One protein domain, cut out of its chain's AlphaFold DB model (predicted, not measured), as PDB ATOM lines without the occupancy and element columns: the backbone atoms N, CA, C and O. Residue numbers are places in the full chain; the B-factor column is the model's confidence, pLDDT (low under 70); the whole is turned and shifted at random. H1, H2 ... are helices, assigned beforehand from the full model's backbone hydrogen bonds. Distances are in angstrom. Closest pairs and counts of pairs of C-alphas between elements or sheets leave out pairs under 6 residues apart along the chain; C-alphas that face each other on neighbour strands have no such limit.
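What this domain is: This is residues 2 to 105 of the 105 residues of the protein "Hydroxymethylbilane synthase" of Sphingomonas sp. BHC-A (UniProt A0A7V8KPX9). Little regular structure: a loose body of loops holds four short, scattered helices, and residues 83 to 88 and 92 to 103 stick out from it. The printed part has 104 residues, 25 of them in H1, H2, H3 and H4, in that order, with no named strand; the class is all helix. It is loose, with a radius of gyration of the C-alphas of 18.4 A, spanning 54 by 34 by 23 A.

How they stand to each other: H1, residues 2 to 10, touches no helix. H4, residues 45 to 52, and H2, residues 25 to 28, are close but not clearly touching: their closest C-alphas, of Ser 25 and Glu 46, are 7.6 A apart. H3, residues 34 to 37, is apart from H1, H2 and H4. Every O i to N i+4 pair is within hydrogen-bond range in H1 and H4; H2 and H3 are too short for one.

Where its parts are: H1 runs 12.0 A from C-alpha 2 at (144.389, 150.636, 150.227), H2 5.1 A, H3 5.3 A, and H4 10.4 A to C-alpha 52 at (126.495, 153.832, 141.108).

The domain as a whole: The farthest C-alphas, of Gly 11 and Glu 100, are 55.6 A apart. The link H1 to H2 is long. The printed part has no cut, and no printed residue is under 70 in pLDDT.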
ATOM      1  N   THR A   2     144.575 150.339 151.662       96.19
ATOM      2  CA  THR A   2     144.389 150.636 150.227       96.19
ATOM      3  C   THR A   2     145.019 151.958 149.783       96.19
ATOM      4  O   THR A   2     145.786 151.959 148.830       96.19
ATOM      5  N   VAL A   3     144.794 153.057 150.518       96.06
ATOM      6  CA  VAL A   3     145.416 154.367 150.222       96.06
ATOM      7  C   VAL A   3     146.940 154.268 150.165       96.06
ATOM      8  O   VAL A   3     147.557 154.733 149.213       96.06
ATOM      9  N   ALA A   4     147.556 153.610 151.151       94.88
ATOM     10  CA  ALA A   4     149.004 153.426 151.181       94.88
ATOM     11  C   ALA A   4     149.501 152.609 149.975       94.88
ATOM     12  O   ALA A   4     150.510 152.967 149.374       94.88
ATOM     13  N   ALA A   5     148.774 151.556 149.583       95.25
ATOM     14  CA  ALA A   5     149.110 150.750 148.410       95.25
ATOM     15  C   ALA A   5     149.003 151.551 147.099       95.25
ATOM     16  O   ALA A   5     149.900 151.467 146.262       95.25
ATOM     17  N   LEU A   6     147.952 152.362 146.941       95.88
ATOM     18  CA  LEU A   6     147.770 153.240 145.780       95.88
ATOM     19  C   LEU A   6     148.892 154.279 145.690       95.88
ATOM     20  O   LEU A   6     149.542 154.391 144.651       95.88
ATOM     21  N   ARG A   7     149.191 154.968 146.799       95.38
ATOM     22  CA  ARG A   7     150.290 155.943 146.875       95.38
ATOM     23  C   ARG A   7     151.637 155.307 146.544       95.38
ATOM     24  O   ARG A   7     152.364 155.838 145.712       95.38
ATOM     25  N   ALA A   8     151.943 154.140 147.112       94.06
ATOM     26  CA  ALA A   8     153.191 153.429 146.833       94.06
ATOM     27  C   ALA A   8     153.314 152.987 145.364       94.06
ATOM     28  O   ALA A   8     154.401 153.031 144.794       94.06
ATOM     29  N   ARG A   9     152.208 152.564 144.736       95.19
ATOM     30  CA  ARG A   9     152.207 152.062 143.354       95.19
ATOM     31  C   ARG A   9     152.230 153.168 142.300       95.19
ATOM     32  O   ARG A   9     152.775 152.939 141.216       95.19
ATOM     33  N   HIS A  10     151.596 154.302 142.584       95.88
ATOM     34  CA  HIS A  10     151.354 155.369 141.609       95.88
ATOM     35  C   HIS A  10     152.079 156.682 141.921       95.88
ATOM     36  O   HIS A  10     152.055 157.582 141.089       95.88
ATOM     37  N   GLY A  11     152.736 156.800 143.079       96.38
ATOM     38  CA  GLY A  11     153.426 158.026 143.490       96.38
ATOM     39  C   GLY A  11     152.471 159.170 143.831       96.38
ATOM     40  O   GLY A  11     152.826 160.328 143.658       96.38
ATOM     41  N   TRP A  12     151.247 158.853 144.258       96.75
ATOM     42  CA  TRP A  12     150.242 159.860 144.588       96.75
ATOM     43  C   TRP A  12     150.547 160.589 145.900       96.75
ATOM     44  O   TRP A  12     150.973 159.982 146.893       96.75
ATOM     45  N   ASP A  13     150.247 161.887 145.907       96.12
ATOM     46  CA  ASP A  13     150.369 162.746 147.080       96.12
ATOM     47  C   ASP A  13     149.356 162.379 148.174       96.12
ATOM     48  O   ASP A  13     148.403 161.626 147.969       96.12
ATOM     49  N   GLU A  14     149.568 162.907 149.379       90.12
ATOM     50  CA  GLU A  14     148.754 162.577 150.553       90.12
ATOM     51  C   GLU A  14     147.274 162.957 150.413       90.12
ATOM     52  O   GLU A  14     146.421 162.218 150.895       90.12
ATOM     53  N   GLY A  15     146.968 164.044 149.701       92.88
ATOM     54  CA  GLY A  15     145.597 164.501 149.446       92.88
ATOM     55  C   GLY A  15     144.940 163.913 148.194       92.88
ATOM     56  O   GLY A  15     143.839 164.322 147.849       92.88
ATOM     57  N   ALA A  16     145.596 162.987 147.490       95.62
ATOM     58  CA  ALA A  16     145.078 162.439 146.234       95.62
ATOM     59  C   ALA A  16     143.907 161.459 146.416       95.62
ATOM     60  O   ALA A  16     143.257 161.098 145.439       95.62
ATOM     61  N   VAL A  17     143.668 160.985 147.644       96.56
ATOM     62  CA  VAL A  17     142.554 160.089 147.966       96.56
ATOM     63  C   VAL A  17     141.769 160.669 149.130       96.56
ATOM     64  O   VAL A  17     142.292 160.799 150.236       96.56
ATOM     65  N   GLU A  18     140.499 160.961 148.885       96.75
ATOM     66  CA  GLU A  18     139.534 161.318 149.916       96.75
ATOM     67  C   GLU A  18     138.885 160.054 150.496       96.75
ATOM     68  O   GLU A  18     138.588 159.098 149.776       96.75
ATOM     69  N   ILE A  19     138.672 160.032 151.814       96.56
ATOM     70  CA  ILE A  19     137.925 158.960 152.476       96.56
ATOM     71  C   ILE A  19     136.494 159.426 152.708       96.56
ATOM     72  O   ILE A  19     136.231 160.219 153.611       96.56
ATOM     73  N   VAL A  20     135.572 158.865 151.934       97.56
ATOM     74  CA  VAL A  20     134.133 159.058 152.118       97.56
ATOM     75  C   VAL A  20     133.595 157.946 153.017       97.56
ATOM     76  O   VAL A  20     133.687 156.761 152.691       97.56
ATOM     77  N   VAL A  21     133.058 158.316 154.181       96.12
ATOM     78  CA  VAL A  21     132.496 157.361 155.145       96.12
ATOM     79  C   VAL A  21     131.030 157.102 154.813       96.12
ATOM     80  O   VAL A  21     130.205 158.007 154.880       96.12
ATOM     81  N   VAL A  22     130.698 155.844 154.515       95.62
ATOM     82  CA  VAL A  22     129.329 155.407 154.211       95.62
ATOM     83  C   VAL A  22     128.806 154.536 155.351       95.62
ATOM     84  O   VAL A  22     129.396 153.507 155.663       95.62
ATOM     85  N   GLN A  23     127.682 154.928 155.957       95.38
ATOM     86  CA  GLN A  23     127.039 154.147 157.017       95.38
ATOM     87  C   GLN A  23     126.083 153.098 156.431       95.38
ATOM     88  O   GLN A  23     125.092 153.435 155.770       95.38
ATOM     89  N   THR A  24     126.344 151.822 156.707       94.75
ATOM     90  CA  THR A  24     125.588 150.705 156.126       94.75
ATOM     91  C   THR A  24     124.386 150.308 156.980       94.75
ATOM     92  O   THR A  24     124.231 150.730 158.130       94.75
ATOM     93  N   SER A  25     123.496 149.488 156.423       92.56
ATOM     94  CA  SER A  25     122.410 148.887 157.207       92.56
ATOM     95  C   SER A  25     122.941 147.952 158.298       92.56
ATOM     96  O   SER A  25     122.412 147.969 159.408       92.56
ATOM     97  N   GLY A  26     124.010 147.205 158.013       90.94
ATOM     98  CA  GLY A  26     124.679 146.341 158.983       90.94
ATOM     99  C   GLY A  26     125.310 147.102 160.154       90.94
ATOM    100  O   GLY A  26     125.358 146.574 161.257       90.94
ATOM    101  N   ASP A  27     125.712 148.361 159.960       92.19
ATOM    102  CA  ASP A  27     126.198 149.206 161.063       92.19
ATOM    103  C   ASP A  27     125.061 149.706 161.962       92.19
ATOM    104  O   ASP A  27     125.259 149.935 163.154       92.19
ATOM    105  N   ARG A  28     123.865 149.907 161.391       91.69
ATOM    106  CA  ARG A  28     122.692 150.434 162.109       91.69
ATOM    107  C   ARG A  28     121.980 149.371 162.942       91.69
ATOM    108  O   ARG A  28     121.426 149.697 163.987       91.69
ATOM    109  N   ILE A  29     121.949 148.127 162.471       89.38
ATOM    110  CA  ILE A  29     121.219 147.037 163.126       89.38
ATOM    111  C   ILE A  29     122.180 146.273 164.039       89.38
ATOM    112  O   ILE A  29     122.908 145.396 163.589       89.38
ATOM    113  N   GLN A  30     122.170 146.611 165.329       89.50
ATOM    114  CA  GLN A  30     123.024 145.985 166.351       89.50
ATOM    115  C   GLN A  30     122.226 145.302 167.476       89.50
ATOM    116  O   GLN A  30     122.804 144.809 168.439       89.50
ATOM    117  N   ASP A  31     120.893 145.285 167.378       91.00
ATOM    118  CA  ASP A  31     119.978 144.863 168.447       91.00
ATOM    119  C   ASP A  31     119.557 143.385 168.376       91.00
ATOM    120  O   ASP A  31     118.796 142.918 169.223       91.00
ATOM    121  N   ARG A  32     120.016 142.642 167.364       88.75
ATOM    122  CA  ARG A  32     119.638 141.244 167.117       88.75
ATOM    123  C   ARG A  32     120.746 140.479 166.399       88.75
ATOM    124  O   ARG A  32     121.633 141.082 165.796       88.75
ATOM    125  N   ALA A  33     120.690 139.149 166.454       88.69
ATOM    126  CA  ALA A  33     121.688 138.295 165.819       88.69
ATOM    127  C   ALA A  33     121.621 138.401 164.290       88.69
ATOM    128  O   ALA A  33     120.540 138.490 163.711       88.69
ATOM    129  N   LEU A  34     122.776 138.317 163.623       86.94
ATOM    130  CA  LEU A  34     122.865 138.427 162.162       86.94
ATOM    131  C   LEU A  34     121.976 137.415 161.426       86.94
ATOM    132  O   LEU A  34     121.367 137.751 160.413       86.94
ATOM    133  N   ALA A  35     121.864 136.199 161.962       87.88
ATOM    134  CA  ALA A  35     121.007 135.151 161.413       87.88
ATOM    135  C   ALA A  35     119.516 135.551 161.365       87.88
ATOM    136  O   ALA A  35     118.787 135.065 160.502       87.88
ATOM    137  N   ASP A  36     119.092 136.473 162.233       87.88
ATOM    138  CA  ASP A  36     117.700 136.909 162.376       87.88
ATOM    139  C   ASP A  36     117.384 138.189 161.583       87.88
ATOM    140  O   ASP A  36     116.215 138.536 161.409       87.88
ATOM    141  N   ILE A  37     118.403 138.921 161.113       82.75
ATOM    142  CA  ILE A  37     118.221 140.223 160.446       82.75
ATOM    143  C   ILE A  37     117.537 140.061 159.079       82.75
ATOM    144  O   ILE A  37     116.799 140.950 158.651       82.75
ATOM    145  N   GLY A  38     117.711 138.910 158.419       74.19
ATOM    146  CA  GLY A  38     117.202 138.673 157.070       74.19
ATOM    147  C   GLY A  38     117.728 139.690 156.041       74.19
ATOM    148  O   GLY A  38     118.421 140.655 156.352       74.19
ATOM    149  N   GLY A  39     117.403 139.479 154.767       74.44
ATOM    150  CA  GLY A  39     117.881 140.351 153.688       74.44
ATOM    151  C   GLY A  39     119.301 140.029 153.206       74.44
ATOM    152  O   GLY A  39     119.961 139.114 153.689       74.44
ATOM    153  N   LYS A  40     119.731 140.747 152.167       79.81
ATOM    154  CA  LYS A  40     121.042 140.608 151.516       79.81
ATOM    155  C   LYS A  40     121.734 141.966 151.489       79.81
ATOM    156  O   LYS A  40     121.056 142.994 151.572       79.81
ATOM    157  N   ALA A  41     123.046 141.965 151.297       85.38
ATOM    158  CA  ALA A  41     123.865 143.149 151.067       85.38
ATOM    159  C   ALA A  41     123.895 144.134 152.251       85.38
ATOM    160  O   ALA A  41     123.983 145.344 152.038       85.38
ATOM    161  N   LEU A  42     123.832 143.639 153.496       91.38
ATOM    162  CA  LEU A  42     123.766 144.483 154.704       91.38
ATOM    163  C   LEU A  42     124.930 145.477 154.819       91.38
ATOM    164  O   LEU A  42     124.719 146.584 155.311       91.38
ATOM    165  N   TRP A  43     126.116 145.099 154.331       92.62
ATOM    166  CA  TRP A  43     127.332 145.921 154.352       92.62
ATOM    167  C   TRP A  43     127.815 146.372 152.969       92.62
ATOM    168  O   TRP A  43     128.868 146.995 152.874       92.62
ATOM    169  N   THR A  44     127.089 146.071 151.886       94.12
ATOM    170  CA  THR A  44     127.496 146.493 150.529       94.12
ATOM    171  C   THR A  44     126.505 147.434 149.870       94.12
ATOM    172  O   THR A  44     126.926 148.320 149.138       94.12
ATOM    173  N   LYS A  45     125.205 147.322 150.164       93.25
ATOM    174  CA  LYS A  45     124.143 148.034 149.441       93.25
ATOM    175  C   LYS A  45     124.339 149.549 149.393       93.25
ATOM    176  O   LYS A  45     124.106 150.166 148.355       93.25
ATOM    177  N   GLU A  46     124.697 150.174 150.512       95.88
ATOM    178  CA  GLU A  46     124.921 151.620 150.555       95.88
ATOM    179  C   GLU A  46     126.175 152.043 149.780       95.88
ATOM    180  O   GLU A  46     126.129 153.068 149.103       95.88
ATOM    181  N   LEU A  47     127.242 151.239 149.808       96.12
ATOM    182  CA  LEU A  47     128.455 151.497 149.026       96.12
ATOM    183  C   LEU A  47     128.215 151.290 147.527       96.12
ATOM    184  O   LEU A  47     128.638 152.116 146.725       96.12
ATOM    185  N   ASP A  48     127.474 150.245 147.150       94.94
ATOM    186  CA  ASP A  48     127.076 149.982 145.765       94.94
ATOM    187  C   ASP A  48     126.257 151.153 145.201       94.94
ATOM    188  O   ASP A  48     126.450 151.558 144.055       94.94
ATOM    189  N   ARG A  49     125.368 151.739 146.018       95.25
ATOM    190  CA  ARG A  49     124.617 152.944 145.646       95.25
ATOM    191  C   ARG A  49     125.540 154.144 145.449       95.25
ATOM    192  O   ARG A  49     125.398 154.809 144.431       95.25
ATOM    193  N   ALA A  50     126.442 154.407 146.396       97.06
ATOM    194  CA  ALA A  50     127.376 155.531 146.322       97.06
ATOM    195  C   ALA A  50     128.282 155.427 145.082       97.06
ATOM    196  O   ALA A  50     128.527 156.418 144.395       97.06
ATOM    197  N   LEU A  51     128.720 154.208 144.745       96.50
ATOM    198  CA  LEU A  51     129.483 153.934 143.531       96.50
ATOM    199  C   LEU A  51     128.635 154.168 142.272       96.50
ATOM    200  O   LEU A  51     129.076 154.832 141.339       96.50
ATOM    201  N   ALA A  52     127.396 153.668 142.247       95.62
ATOM    202  CA  ALA A  52     126.495 153.832 141.108       95.62
ATOM    203  C   ALA A  52     126.059 155.292 140.876       95.62
ATOM    204  O   ALA A  52     125.793 155.670 139.736       95.62
ATOM    205  N   SER A  53     125.980 156.112 141.929       96.31
ATOM    206  CA  SER A  53     125.670 157.544 141.823       96.31
ATOM    207  C   SER A  53     126.887 158.419 141.521       96.31
ATOM    208  O   SER A  53     126.708 159.612 141.286       96.31
ATOM    209  N   GLY A  54     128.102 157.857 141.535       96.62
ATOM    210  CA  GLY A  54     129.347 158.607 141.359       96.62
ATOM    211  C   GLY A  54     129.741 159.459 142.569       96.62
ATOM    212  O   GLY A  54     130.491 160.415 142.415       96.62
ATOM    213  N   GLU A  55     129.226 159.144 143.761       97.69
ATOM    214  CA  GLU A  55     129.658 159.778 145.018       97.69
ATOM    215  C   GLU A  55     131.053 159.291 145.435       97.69
ATOM    216  O   GLU A  55     131.822 160.035 146.037       97.69
ATOM    217  N   ILE A  56     131.386 158.045 145.088       98.00
ATOM    218  CA  ILE A  56     132.715 157.458 145.265       98.00
ATOM    219  C   ILE A  56     133.189 156.822 143.960       98.00
ATOM    220  O   ILE A  56     132.389 156.275 143.203       98.00
ATOM    221  N   ASP A  57     134.502 156.820 143.740       97.19
ATOM    222  CA  ASP A  57     135.118 156.176 142.571       97.19
ATOM    223  C   ASP A  57     135.350 154.671 142.775       97.19
ATOM    224  O   ASP A  57     135.381 153.889 141.824       97.19
ATOM    225  N   PHE A  58     135.549 154.246 144.024       96.88
ATOM    226  CA  PHE A  58     135.699 152.844 144.398       96.88
ATOM    227  C   PHE A  58     135.322 152.619 145.863       96.88
ATOM    228  O   PHE A  58     135.485 153.494 146.711       96.88
ATOM    229  N   ALA A  59     134.876 151.402 146.170       97.06
ATOM    230  CA  ALA A  59     134.601 150.952 147.528       97.06
ATOM    231  C   ALA A  59     135.664 149.949 148.001       97.06
ATOM    232  O   ALA A  59     136.206 149.166 147.215       97.06
ATOM    233  N   VAL A  60     135.960 149.950 149.302       97.25
ATOM    234  CA  VAL A  60     136.859 148.979 149.942       97.25
ATOM    235  C   VAL A  60     136.049 148.155 150.930       97.25
ATOM    236  O   VAL A  60     135.422 148.706 151.828       97.25
ATOM    237  N   HIS A  61     136.101 146.831 150.787       96.62
ATOM    238  CA  HIS A  61     135.354 145.903 151.631       96.62
ATOM    239  C   HIS A  61     136.274 144.891 152.309       96.62
ATOM    240  O   HIS A  61     137.295 144.472 151.755       96.62
ATOM    241  N   SER A  62     135.836 144.407 153.469       95.88
ATOM    242  CA  SER A  62     136.205 143.069 153.921       95.88
ATOM    243  C   SER A  62     135.577 142.055 152.970       95.88
ATOM    244  O   SER A  62     134.360 142.003 152.821       95.88
ATOM    245  N   MET A  63     136.396 141.227 152.317       96.25
ATOM    246  CA  MET A  63     135.901 140.351 151.248       96.25
ATOM    247  C   MET A  63     134.875 139.308 151.726       96.25
ATOM    248  O   MET A  63     134.058 138.850 150.936       96.25
ATOM    249  N   LYS A  64     134.889 138.947 153.016       94.56
ATOM    250  CA  LYS A  64     133.908 138.024 153.613       94.56
ATOM    251  C   LYS A  64     132.475 138.579 153.606       94.56
ATOM    252  O   LYS A  64     131.537 137.796 153.626       94.56
ATOM    253  N   ASP A  65     132.336 139.904 153.559       93.06
ATOM    254  CA  ASP A  65     131.054 140.609 153.633       93.06
ATOM    255  C   ASP A  65     130.537 141.007 152.234       93.06
ATOM    256  O   ASP A  65     129.478 141.616 152.109       93.06
ATOM    257  N   VAL A  66     131.280 140.680 151.166       93.25
ATOM    258  CA  VAL A  66     130.897 140.977 149.779       93.25
ATOM    259  C   VAL A  66     129.936 139.913 149.251       93.25
ATOM    260  O   VAL A  66     130.238 138.721 149.273       93.25
ATOM    261  N   GLU A  67     128.807 140.352 148.694       90.31
ATOM    262  CA  GLU A  67     127.808 139.456 148.108       90.31
ATOM    263  C   GLU A  67     128.360 138.618 146.944       90.31
ATOM    264  O   GLU A  67     129.142 139.077 146.096       90.31
ATOM    265  N   THR A  68     127.891 137.371 146.879       90.00
ATOM    266  CA  THR A  68     128.242 136.427 145.808       90.00
ATOM    267  C   THR A  68     127.629 136.835 144.472       90.00
ATOM    268  O   THR A  68     128.280 136.724 143.433       90.00
ATOM    269  N   ILE A  69     126.397 137.350 144.501       88.38
ATOM    270  CA  ILE A  69     125.683 137.900 143.348       88.38
ATOM    271  C   ILE A  69     125.684 139.420 143.482       88.38
ATOM    272  O   ILE A  69     125.196 139.954 144.475       88.38
ATOM    273  N   ARG A  70     126.204 140.113 142.470       87.94
ATOM    274  CA  ARG A  70     126.330 141.575 142.454       87.94
ATOM    275  C   ARG A  70     125.715 142.176 141.191       87.94
ATOM    276  O   ARG A  70     125.591 141.454 140.195       87.94
ATOM    277  N   PRO A  71     125.375 143.478 141.209       89.12
ATOM    278  CA  PRO A  71     125.034 144.215 139.997       89.12
ATOM    279  C   PRO A  71     126.115 144.039 138.923       89.12
ATOM    280  O   PRO A  71     127.310 143.998 139.233       89.12
ATOM    281  N   ALA A  72     125.709 143.897 137.661       91.44
ATOM    282  CA  ALA A  72     126.621 143.589 136.554       91.44
ATOM    283  C   ALA A  72     127.606 144.736 136.261       91.44
ATOM    284  O   ALA A  72     128.676 144.518 135.679       91.44
ATOM    285  N   GLU A  73     127.237 145.939 136.685       91.81
ATOM    286  CA  GLU A  73     127.978 147.186 136.563       91.81
ATOM    287  C   GLU A  73     129.154 147.241 137.552       91.81
ATOM    288  O   GLU A  73     130.132 147.942 137.305       91.81
ATOM    289  N   ILE A  74     129.102 146.467 138.646       93.75
ATOM    290  CA  ILE A  74     130.087 146.511 139.732       93.75
ATOM    291  C   ILE A  74     131.055 145.328 139.634       93.75
ATOM    292  O   ILE A  74     130.680 144.150 139.608       93.75
ATOM    293  N   ARG A  75     132.357 145.634 139.628       94.25
ATOM    294  CA  ARG A  75     133.442 144.651 139.508       94.25
ATOM    295  C   ARG A  75     134.404 144.750 140.685       94.25
ATOM    296  O   ARG A  75     134.676 145.831 141.192       94.25
ATOM    297  N   ILE A  76     134.967 143.608 141.080       95.75
ATOM    298  CA  ILE A  76     136.108 143.586 142.000       95.75
ATOM    299  C   ILE A  76     137.345 143.923 141.172       95.75
ATOM    300  O   ILE A  76     137.798 143.100 140.381       95.75
ATOM    301  N   ALA A  77     137.854 145.142 141.329       95.81
ATOM    302  CA  ALA A  77     138.994 145.630 140.557       95.81
ATOM    303  C   ALA A  77     140.343 145.119 141.089       95.81
ATOM    304  O   ALA A  77     141.286 144.946 140.320       95.81
ATOM    305  N   ALA A  78     140.447 144.881 142.398       95.94
ATOM    306  CA  ALA A  78     141.691 144.483 143.043       95.94
ATOM    307  C   ALA A  78     141.444 143.685 144.328       95.94
ATOM    308  O   ALA A  78     140.384 143.773 144.948       95.94
ATOM    309  N   MET A  79     142.470 142.943 144.743       96.56
ATOM    310  CA  MET A  79     142.555 142.285 146.043       96.56
ATOM    311  C   MET A  79     143.920 142.605 146.649       96.56
ATOM    312  O   MET A  79     144.941 142.483 145.972       96.56
ATOM    313  N   LEU A  80     143.949 143.019 147.913       95.94
ATOM    314  CA  LEU A  80     145.205 143.189 148.645       95.94
ATOM    315  C   LEU A  80     145.786 141.817 149.039       95.94
ATOM    316  O   LEU A  80     145.042 140.831 149.077       95.94
ATOM    317  N   PRO A  81     147.090 141.724 149.365       96.38
ATOM    318  CA  PRO A  81     147.648 140.517 149.967       96.38
ATOM    319  C   PRO A  81     146.804 140.059 151.158       96.38
ATOM    320  O   PRO A  81     146.436 140.861 152.020       96.38
ATOM    321  N   ARG A  82     146.461 138.769 151.182       97.69
ATOM    322  CA  ARG A  82     145.565 138.213 152.194       97.69
ATOM    323  C   ARG A  82     146.257 138.218 153.557       97.69
ATOM    324  O   ARG A  82     147.381 137.739 153.680       97.69
ATOM    325  N   ALA A  83     145.571 138.750 154.563       96.44
ATOM    326  CA  ALA A  83     146.000 138.648 155.953       96.44
ATOM    327  C   ALA A  83     145.842 137.208 156.480       96.44
ATOM    328  O   ALA A  83     145.324 136.331 155.782       96.44
ATOM    329  N   ASP A  84     146.278 136.970 157.721       97.88
ATOM    330  CA  ASP A  84     146.003 135.715 158.424       97.88
ATOM    331  C   ASP A  84     144.497 135.416 158.417       97.88
ATOM    332  O   ASP A  84     143.666 136.302 158.610       97.88
ATOM    333  N   VAL A  85     144.158 134.162 158.136       97.88
ATOM    334  CA  VAL A  85     142.781 133.696 157.936       97.88
ATOM    335  C   VAL A  85     142.220 132.990 159.162       97.88
ATOM    336  O   VAL A  85     141.066 132.574 159.138       97.88
ATOM    337  N   ARG A  86     143.053 132.768 160.182       97.31
ATOM    338  CA  ARG A  86     142.694 131.991 161.364       97.31
ATOM    339  C   ARG A  86     141.834 132.812 162.311       97.31
ATOM    340  O   ARG A  86     142.124 133.980 162.569       97.31
ATOM    341  N   ASP A  87     140.855 132.146 162.904       96.25
ATOM    342  CA  ASP A  87     140.142 132.682 164.054       96.25
ATOM    343  C   ASP A  87     141.058 132.717 165.283       96.25
ATOM    344  O   ASP A  87     142.014 131.942 165.420       96.25
ATOM    345  N   ARG A  88     140.754 133.633 166.201       94.75
ATOM    346  CA  ARG A  88     141.487 133.825 167.450       94.75
ATOM    347  C   ARG A  88     140.503 133.782 168.610       94.75
ATOM    348  O   ARG A  88     139.541 134.541 168.626       94.75
ATOM    349  N   LEU A  89     140.788 132.948 169.607       96.06
ATOM    350  CA  LEU A  89     140.099 133.015 170.893       96.06
ATOM    351  C   LEU A  89     140.526 134.293 171.626       96.06
ATOM    352  O   LEU A  89     141.723 134.555 171.780       96.06
ATOM    353  N   VAL A  90     139.550 135.081 172.067       96.69
ATOM    354  CA  VAL A  90     139.757 136.305 172.848       96.69
ATOM    355  C   VAL A  90     139.134 136.101 174.226       96.69
ATOM    356  O   VAL A  90     138.022 135.596 174.331       96.69
ATOM    357  N   GLY A  91     139.855 136.483 175.282       95.31
ATOM    358  CA  GLY A  91     139.382 136.367 176.668       95.31
ATOM    359  C   GLY A  91     139.785 135.080 177.399       95.31
ATOM    360  O   GLY A  91     139.444 134.932 178.567       95.31
ATOM    361  N   ALA A  92     140.532 134.176 176.756       95.56
ATOM    362  CA  ALA A  92     141.141 133.008 177.391       95.56
ATOM    363  C   ALA A  92     142.423 132.587 176.655       95.56
ATOM    364  O   ALA A  92     142.549 132.802 175.448       95.56
ATOM    365  N   ASP A  93     143.347 131.942 177.369       94.38
ATOM    366  CA  ASP A  93     144.632 131.481 176.813       94.38
ATOM    367  C   ASP A  93     144.482 130.293 175.846       94.38
ATOM    368  O   ASP A  93     145.365 130.015 175.034       94.38
ATOM    369  N   GLY A  94     143.352 129.591 175.906       95.19
ATOM    370  CA  GLY A  94     143.019 128.481 175.022       95.19
ATOM    371  C   GLY A  94     141.725 127.789 175.440       95.19
ATOM    372  O   GLY A  94     141.210 128.025 176.531       95.19
ATOM    373  N   PHE A  95     141.216 126.890 174.594       94.44
ATOM    374  CA  PHE A  95     139.976 126.155 174.878       94.44
ATOM    375  C   PHE A  95     140.039 125.336 176.176       94.44
ATOM    376  O   PHE A  95     139.037 125.219 176.869       94.44
ATOM    377  N   ALA A  96     141.218 124.823 176.542       95.50
ATOM    378  CA  ALA A  96     141.416 124.076 177.786       95.50
ATOM    379  C   ALA A  96     141.314 124.943 179.057       95.50
ATOM    380  O   ALA A  96     141.144 124.402 180.143       95.50
ATOM    381  N   ALA A  97     141.425 126.269 178.931       96.25
ATOM    382  CA  ALA A  97     141.282 127.209 180.043       96.25
ATOM    383  C   ALA A  97     139.824 127.655 180.260       96.25
ATOM    384  O   ALA A  97     139.545 128.422 181.181       96.25
ATOM    385  N   LEU A  98     138.895 127.214 179.407       96.25
ATOM    386  CA  LEU A  98     137.484 127.554 179.540       96.25
ATOM    387  C   LEU A  98     136.840 126.763 180.694       96.25
ATOM    388  O   LEU A  98     137.174 125.594 180.897       96.25
ATOM    389  N   PRO A  99     135.893 127.362 181.440       95.12
ATOM    390  CA  PRO A  99     135.082 126.623 182.404       95.12
ATOM    391  C   PRO A  99     134.218 125.569 181.692       95.12
ATOM    392  O   PRO A  99     133.992 125.661 180.491       95.12
ATOM    393  N   GLU A 100     133.674 124.603 182.437       95.12
ATOM    394  CA  GLU A 100     132.911 123.461 181.893       95.12
ATOM    395  C   GLU A 100     131.709 123.864 181.014       95.12
ATOM    396  O   GLU A 100     131.333 123.152 180.085       95.12
ATOM    397  N   ARG A 101     131.104 125.026 181.284       95.06
ATOM    398  CA  ARG A 101     129.964 125.569 180.530       95.06
ATOM    399  C   ARG A 101     130.229 127.031 180.161       95.06
ATOM    400  O   ARG A 101     129.637 127.923 180.772       95.06
ATOM    401  N   PRO A 102     131.150 127.297 179.220       95.69
ATOM    402  CA  PRO A 102     131.505 128.658 178.863       95.69
ATOM    403  C   PRO A 102     130.389 129.287 178.024       95.69
ATOM    404  O   PRO A 102     129.744 128.614 177.220       95.69
ATOM    405  N   VAL A 103     130.182 130.592 178.188       95.44
ATOM    406  CA  VAL A 103     129.383 131.392 177.253       95.44
ATOM    407  C   VAL A 103     130.354 132.025 176.263       95.44
ATOM    408  O   VAL A 103     131.259 132.749 176.675       95.44
ATOM    409  N   VAL A 104     130.184 131.728 174.976       93.69
ATOM    410  CA  VAL A 104     130.995 132.264 173.875       93.69
ATOM    411  C   VAL A 104     130.053 132.978 172.911       93.69
ATOM    412  O   VAL A 104     129.023 132.410 172.544       93.69
ATOM    413  N   GLY A 105     130.387 134.226 172.578       91.69
ATOM    414  CA  GLY A 105     129.658 135.061 171.620       91.69
ATOM    415  C   GLY A 105     130.280 135.044 170.236       91.69
ATOM    416  O   GLY A 105     131.476 134.685 170.136       91.69
TER     417      GLY A 105